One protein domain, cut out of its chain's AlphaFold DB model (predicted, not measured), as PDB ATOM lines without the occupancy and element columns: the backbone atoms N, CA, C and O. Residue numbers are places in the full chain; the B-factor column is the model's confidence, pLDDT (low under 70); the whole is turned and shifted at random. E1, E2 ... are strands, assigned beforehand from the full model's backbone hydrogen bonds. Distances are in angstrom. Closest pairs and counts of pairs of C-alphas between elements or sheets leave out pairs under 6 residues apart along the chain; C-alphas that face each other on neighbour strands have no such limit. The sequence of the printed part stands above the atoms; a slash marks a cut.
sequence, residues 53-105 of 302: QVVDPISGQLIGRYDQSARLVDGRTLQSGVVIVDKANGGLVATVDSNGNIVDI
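What this domain is: This is residues 53 to 105 of the 302 residues of an uncharacterized protein of Candidatus Melainabacteria bacterium (UniProt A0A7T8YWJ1). With little regular structure, the domain is one small, strongly twisted and curled antiparallel sheet, order E2 E1 E3 E4 E5, with a long loop, residues 68 to 82, whose residues 72 to 73 pair with edge strand E2. The 53 printed residues hold five named strands, E1 to E5 along the chain, and no named helix; the class is all strand, with 21 residues in named elements. It is compact, radius of gyration of the C-alphas 9.9 A, spanning 25 by 20 by 20 A.

How they stand to each other: E1, residues 53 to 55, and E3, residues 83 to 86, are antiparallel at 145 degrees; N 53 and O 85 are 3.0 A apart. E2, residues 62 to 67, forms a hairpin with E1; N 63 and O 54 are 2.8 A apart. E3, E4, residues 92 to 96, and E5, residues 102 to 104, form a meander, each strand the antiparallel neighbour of the one before; N 84 and O 94, like N 95 and O 103, are 2.9 A apart. E2 and E5 are apart.

Where its parts are: E2 is 14.3 A long, E4 12.0 A, E3 10.0 A, E5 7.0 A, E1 6.7 A. C-alpha 53 is at (126.990, -56.159, 50.331), C-alpha 104 at (121.584, -46.117, 60.209).

The domain as a whole: The farthest C-alphas, of Asn 89 and Asn 99, are 27.5 A apart. The printed part has no cut; the link E2 to E3 is long. No printed residue is under 70 in pLDDT.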
ATOM      1  N   GLN A  53     126.626 -54.812  49.900       95.00
ATOM      2  CA  GLN A  53     126.990 -56.159  50.331       95.00
ATOM      3  C   GLN A  53     126.884 -56.263  51.849       95.00
ATOM      4  O   GLN A  53     127.040 -55.264  52.553       95.00
ATOM      5  N   VAL A  54     126.608 -57.465  52.350       95.25
ATOM      6  CA  VAL A  54     126.325 -57.680  53.775       95.25
ATOM      7  C   VAL A  54     127.358 -58.600  54.385       95.25
ATOM      8  O   VAL A  54     127.692 -59.637  53.814       95.25
ATOM      9  N   VAL A  55     127.886 -58.202  55.538       95.00
ATOM     10  CA  VAL A  55     129.042 -58.838  56.171       95.00
ATOM     11  C   VAL A  55     128.782 -58.994  57.670       95.00
ATOM     12  O   VAL A  55     128.307 -58.058  58.312       95.00
ATOM     13  N   ASP A  56     129.107 -60.154  58.245       94.25
ATOM     14  CA  ASP A  56     129.221 -60.290  59.707       94.25
ATOM     15  C   ASP A  56     130.518 -59.594  60.149       94.25
ATOM     16  O   ASP A  56     131.599 -60.044  59.755       94.25
ATOM     17  N   PRO A  57     130.471 -58.518  60.952       93.75
ATOM     18  CA  PRO A  57     131.680 -57.786  61.294       93.75
ATOM     19  C   PRO A  57     132.599 -58.515  62.272       93.75
ATOM     20  O   PRO A  57     133.748 -58.109  62.408       93.75
ATOM     21  N   ILE A  58     132.143 -59.589  62.924       92.88
ATOM     22  CA  ILE A  58     132.968 -60.373  63.851       92.88
ATOM     23  C   ILE A  58     133.771 -61.436  63.087       92.88
ATOM     24  O   ILE A  58     134.983 -61.530  63.258       92.88
ATOM     25  N   SER A  59     133.124 -62.214  62.211       91.69
ATOM     26  CA  SER A  59     133.811 -63.239  61.401       91.69
ATOM     27  C   SER A  59     134.449 -62.693  60.121       91.69
ATOM     28  O   SER A  59     135.413 -63.264  59.616       91.69
ATOM     29  N   GLY A  60     133.918 -61.593  59.579       91.44
ATOM     30  CA  GLY A  60     134.311 -61.038  58.286       91.44
ATOM     31  C   GLY A  60     133.689 -61.770  57.100       91.44
ATOM     32  O   GLY A  60     133.987 -61.450  55.950       91.44
ATOM     33  N   GLN A  61     132.816 -62.743  57.353       92.81
ATOM     34  CA  GLN A  61     132.170 -63.493  56.293       92.81
ATOM     35  C   GLN A  61     131.243 -62.582  55.479       92.81
ATOM     36  O   GLN A  61     130.322 -61.968  56.021       92.81
ATOM     37  N   LEU A  62     131.474 -62.528  54.163       93.25
ATOM     38  CA  LEU A  62     130.505 -62.008  53.205       93.25
ATOM     39  C   LEU A  62     129.288 -62.942  53.202       93.25
ATOM     40  O   LEU A  62     129.411 -64.124  52.885       93.25
ATOM     41  N   ILE A  63     128.130 -62.401  53.570       93.62
ATOM     42  CA  ILE A  63     126.858 -63.127  53.639       93.62
ATOM     43  C   ILE A  63     126.196 -63.166  52.259       93.62
ATOM     44  O   ILE A  63     125.603 -64.179  51.904       93.62
ATOM     45  N   GLY A  64     126.328 -62.085  51.483       93.62
ATOM     46  CA  GLY A  64     125.806 -61.988  50.121       93.62
ATOM     47  C   GLY A  64     125.670 -60.547  49.630       93.62
ATOM     48  O   GLY A  64     126.143 -59.600  50.275       93.62
ATOM     49  N   ARG A  65     125.009 -60.372  48.483       93.12
ATOM     50  CA  ARG A  65     124.644 -59.055  47.939       93.12
ATOM     51  C   ARG A  65     123.305 -58.617  48.518       93.12
ATOM     52  O   ARG A  65     122.381 -59.419  48.602       93.12
ATOM     53  N   TYR A  66     123.196 -57.347  48.896       93.62
ATOM     54  CA  TYR A  66     121.933 -56.789  49.371       93.62
ATOM     55  C   TYR A  66     121.086 -56.304  48.194       93.62
ATOM     56  O   TYR A  66     121.507 -55.429  47.437       93.62
ATOM     57  N   ASP A  67     119.882 -56.852  48.070       90.00
ATOM     58  CA  ASP A  67     118.840 -56.349  47.186       90.00
ATOM     59  C   ASP A  67     117.992 -55.330  47.953       90.00
ATOM     60  O   ASP A  67     117.212 -55.684  48.841       90.00
ATOM     61  N   GLN A  68     118.135 -54.052  47.600       86.88
ATOM     62  CA  GLN A  68     117.378 -52.958  48.210       86.88
ATOM     63  C   GLN A  68     115.874 -53.015  47.890       86.88
ATOM     64  O   GLN A  68     115.069 -52.535  48.690       86.88
ATOM     65  N   SER A  69     115.484 -53.594  46.750       84.81
ATOM     66  CA  SER A  69     114.082 -53.679  46.325       84.81
ATOM     67  C   SER A  69     113.324 -54.769  47.084       84.81
ATOM     68  O   SER A  69     112.233 -54.519  47.592       84.81
ATOM     69  N   ALA A  70     113.941 -55.943  47.248       86.19
ATOM     70  CA  ALA A  70     113.388 -57.048  48.030       86.19
ATOM     71  C   ALA A  70     113.649 -56.914  49.544       86.19
ATOM     72  O   ALA A  70     112.964 -57.546  50.346       86.19
ATOM     73  N   ARG A  71     114.644 -56.106  49.941       87.81
ATOM     74  CA  ARG A  71     115.235 -56.038  51.295       87.81
ATOM     75  C   ARG A  71     115.836 -57.368  51.774       87.81
ATOM     76  O   ARG A  71     115.839 -57.661  52.969       87.81
ATOM     77  N   LEU A  72     116.372 -58.156  50.844       89.00
ATOM     78  CA  LEU A  72     116.932 -59.489  51.088       89.00
ATOM     79  C   LEU A  72     118.434 -59.532  50.780       89.00
ATOM     80  O   LEU A  72     118.963 -58.683  50.066       89.00
ATOM     81  N   VAL A  73     119.117 -60.557  51.288       91.31
ATOM     82  CA  VAL A  73     120.493 -60.905  50.905       91.31
ATOM     83  C   VAL A  73     120.486 -62.249  50.210       91.31
ATOM     84  O   VAL A  73     120.102 -63.245  50.821       91.31
ATOM     85  N   ASP A  74     120.866 -62.274  48.933       88.25
ATOM     86  CA  ASP A  74     120.837 -63.470  48.078       88.25
ATOM     87  C   ASP A  74     119.514 -64.274  48.217       88.25
ATOM     88  O   ASP A  74     119.498 -65.502  48.316       88.25
ATOM     89  N   GLY A  75     118.382 -63.556  48.282       85.25
ATOM     90  CA  GLY A  75     117.032 -64.120  48.436       85.25
ATOM     91  C   GLY A  75     116.629 -64.533  49.861       85.25
ATOM     92  O   GLY A  75     115.571 -65.131  50.040       85.25
ATOM     93  N   ARG A  76     117.437 -64.228  50.885       88.69
ATOM     94  CA  ARG A  76     117.186 -64.571  52.298       88.69
ATOM     95  C   ARG A  76     116.941 -63.333  53.154       88.69
ATOM     96  O   ARG A  76     117.464 -62.257  52.869       88.69
ATOM     97  N   THR A  77     116.167 -63.490  54.225       87.44
ATOM     98  CA  THR A  77     115.977 -62.428  55.218       87.44
ATOM     99  C   THR A  77     117.281 -62.123  55.947       87.44
ATOM    100  O   THR A  77     118.106 -63.002  56.205       87.44
ATOM    101  N   LEU A  78     117.469 -60.848  56.274       87.56
ATOM    102  CA  LEU A  78     118.618 -60.387  57.036       87.56
ATOM    103  C   LEU A  78     118.554 -60.856  58.492       87.56
ATOM    104  O   LEU A  78     117.503 -60.819  59.127       87.56
ATOM    105  N   GLN A  79     119.706 -61.252  59.031       86.94
ATOM    106  CA  GLN A  79     119.873 -61.525  60.456       86.94
ATOM    107  C   GLN A  79     120.307 -60.251  61.184       86.94
ATOM    108  O   GLN A  79     121.079 -59.461  60.645       86.94
ATOM    109  N   SER A  80     119.841 -60.064  62.419       87.62
ATOM    110  CA  SER A  80     120.265 -58.930  63.239       87.62
ATOM    111  C   SER A  80     121.770 -58.967  63.518       87.62
ATOM    112  O   SER A  80     122.366 -60.030  63.706       87.62
ATOM    113  N   GLY A  81     122.385 -57.787  63.586       86.50
ATOM    114  CA  GLY A  81     123.789 -57.649  63.954       86.50
ATOM    115  C   GLY A  81     124.795 -57.874  62.824       86.50
ATOM    116  O   GLY A  81     125.979 -58.015  63.123       86.50
ATOM    117  N   VAL A  82     124.354 -57.866  61.567       93.38
ATOM    118  CA  VAL A  82     125.204 -57.799  60.363       93.38
ATOM    119  C   VAL A  82     125.302 -56.354  59.866       93.38
ATOM    120  O   VAL A  82     124.376 -55.571  60.077       93.38
ATOM    121  N   VAL A  83     126.383 -55.994  59.170       94.88
ATOM    122  CA  VAL A  83     126.542 -54.649  58.586       94.88
ATOM    123  C   VAL A  83     126.343 -54.652  57.079       94.88
ATOM    124  O   VAL A  83     126.797 -55.558  56.378       94.88
ATOM    125  N   ILE A  84     125.693 -53.599  56.585       95.12
ATOM    126  CA  ILE A  84     125.560 -53.301  55.163       95.12
ATOM    127  C   ILE A  84     126.657 -52.314  54.775       95.12
ATOM    128  O   ILE A  84     126.856 -51.279  55.418       95.12
ATOM    129  N   VAL A  85     127.367 -52.655  53.706       95.06
ATOM    130  CA  VAL A  85     128.551 -51.952  53.222       95.06
ATOM    131  C   VAL A  85     128.347 -51.548  51.768       95.06
ATOM    132  O   VAL A  85     127.934 -52.370  50.948       95.06
ATOM    133  N   ASP A  86     128.673 -50.302  51.437       94.19
ATOM    134  CA  ASP A  86     128.790 -49.839  50.056       94.19
ATOM    135  C   ASP A  86     130.052 -50.437  49.411       94.19
ATOM    136  O   ASP A  86     131.181 -50.213  49.855       94.19
ATOM    137  N   LYS A  87     129.870 -51.220  48.344       91.06
ATOM    138  CA  LYS A  87     130.961 -51.882  47.621       91.06
ATOM    139  C   LYS A  87     131.909 -50.881  46.942       91.06
ATOM    140  O   LYS A  87     133.067 -51.224  46.719       91.06
ATOM    141  N   ALA A  88     131.453 -49.673  46.603       88.94
ATOM    142  CA  ALA A  88     132.256 -48.700  45.860       88.94
ATOM    143  C   ALA A  88     133.413 -48.110  46.686       88.94
ATOM    144  O   ALA A  88     134.466 -47.797  46.134       88.94
ATOM    145  N   ASN A  89     133.221 -47.959  47.999       88.75
ATOM    146  CA  ASN A  89     134.158 -47.280  48.903       88.75
ATOM    147  C   ASN A  89     134.460 -48.066  50.198       88.75
ATOM    148  O   ASN A  89     135.317 -47.647  50.973       88.75
ATOM    149  N   GLY A  90     133.785 -49.194  50.444       91.44
ATOM    150  CA  GLY A  90     133.922 -49.969  51.680       91.44
ATOM    151  C   GLY A  90     133.252 -49.322  52.898       91.44
ATOM    152  O   GLY A  90     133.408 -49.814  54.013       91.44
ATOM    153  N   GLY A  91     132.518 -48.224  52.720       92.81
ATOM    154  CA  GLY A  91     131.838 -47.504  53.786       92.81
ATOM    155  C   GLY A  91     130.698 -48.323  54.381       92.81
ATOM    156  O   GLY A  91     129.860 -48.867  53.660       92.81
ATOM    157  N   LEU A  92     130.658 -48.406  55.708       92.94
ATOM    158  CA  LEU A  92     129.536 -49.002  56.423       92.94
ATOM    159  C   LEU A  92     128.387 -47.989  56.433       92.94
ATOM    160  O   LEU A  92     128.554 -46.875  56.924       92.94
ATOM    161  N   VAL A  93     127.242 -48.375  55.870       91.81
ATOM    162  CA  VAL A  93     126.094 -47.474  55.667       91.81
ATOM    163  C   VAL A  93     124.945 -47.754  56.626       91.81
ATOM    164  O   VAL A  93     124.265 -46.829  57.052       91.81
ATOM    165  N   ALA A  94     124.725 -49.018  56.982       92.94
ATOM    166  CA  ALA A  94     123.600 -49.426  57.813       92.94
ATOM    167  C   ALA A  94     123.895 -50.732  58.554       92.94
ATOM    168  O   ALA A  94     124.859 -51.445  58.262       92.94
ATOM    169  N   THR A  95     123.021 -51.064  59.492       93.00
ATOM    170  CA  THR A  95     122.961 -52.358  60.172       93.00
ATOM    171  C   THR A  95     121.506 -52.824  60.238       93.00
ATOM    172  O   THR A  95     120.599 -52.143  59.748       93.00
ATOM    173  N   VAL A  96     121.289 -54.004  60.808       90.31
ATOM    174  CA  VAL A  96     119.981 -54.659  60.882       90.31
ATOM    175  C   VAL A  96     119.557 -54.803  62.337       90.31
ATOM    176  O   VAL A  96     120.262 -55.437  63.132       90.31
ATOM    177  N   ASP A  97     118.404 -54.223  62.680       85.44
ATOM    178  CA  ASP A  97     117.831 -54.309  64.028       85.44
ATOM    179  C   ASP A  97     117.350 -55.738  64.366       85.44
ATOM    180  O   ASP A  97     117.459 -56.668  63.564       85.44
ATOM    181  N   SER A  98     116.835 -55.946  65.580       82.00
ATOM    182  CA  SER A  98     116.301 -57.247  66.018       82.00
ATOM    183  C   SER A  98     115.068 -57.716  65.234       82.00
ATOM    184  O   SER A  98     114.701 -58.883  65.325       82.00
ATOM    185  N   ASN A  99     114.427 -56.816  64.487       82.12
ATOM    186  CA  ASN A  99     113.182 -57.036  63.756       82.12
ATOM    187  C   ASN A  99     113.418 -57.218  62.242       82.12
ATOM    188  O   ASN A  99     112.463 -57.426  61.498       82.12
ATOM    189  N   GLY A 100     114.671 -57.131  61.777       82.62
ATOM    190  CA  GLY A 100     115.034 -57.215  60.360       82.62
ATOM    191  C   GLY A 100     114.974 -55.884  59.595       82.62
ATOM    192  O   GLY A 100     115.146 -55.880  58.376       82.62
ATOM    193  N   ASN A 101     114.746 -54.752  60.269       86.94
ATOM    194  CA  ASN A 101     114.725 -53.433  59.637       86.94
ATOM    195  C   ASN A 101     116.138 -52.913  59.367       86.94
ATOM    196  O   ASN A 101     117.058 -53.127  60.158       86.94
ATOM    197  N   ILE A 102     116.280 -52.142  58.288       90.00
ATOM    198  CA  ILE A 102     117.501 -51.389  57.994       90.00
ATOM    199  C   ILE A 102     117.504 -50.098  58.811       90.00
ATOM    200  O   ILE A 102     116.566 -49.301  58.720       90.00
ATOM    201  N   VAL A 103     118.572 -49.888  59.578       90.44
ATOM    202  CA  VAL A 103     118.756 -48.716  60.444       90.44
ATOM    203  C   VAL A 103     120.164 -48.146  60.240       90.44
ATOM    204  O   VAL A 103     121.120 -48.898  60.030       90.44
ATOM    205  N   ASP A 104     120.295 -46.817  60.294       89.31
ATOM    206  CA  ASP A 104     121.584 -46.117  60.209       89.31
ATOM    207  C   ASP A 104     122.548 -46.633  61.295       89.31
ATOM    208  O   ASP A 104     122.193 -46.752  62.470       89.31
ATOM    209  N   ILE A 105     123.785 -46.945  60.905       88.62
ATOM    210  CA  ILE A 105     124.786 -47.556  61.789       88.62
ATOM    211  C   ILE A 105     125.221 -46.644  62.959       88.62
ATOM    212  O   ILE A 105     125.721 -47.132  63.974       88.62
TER     213      ILE A 105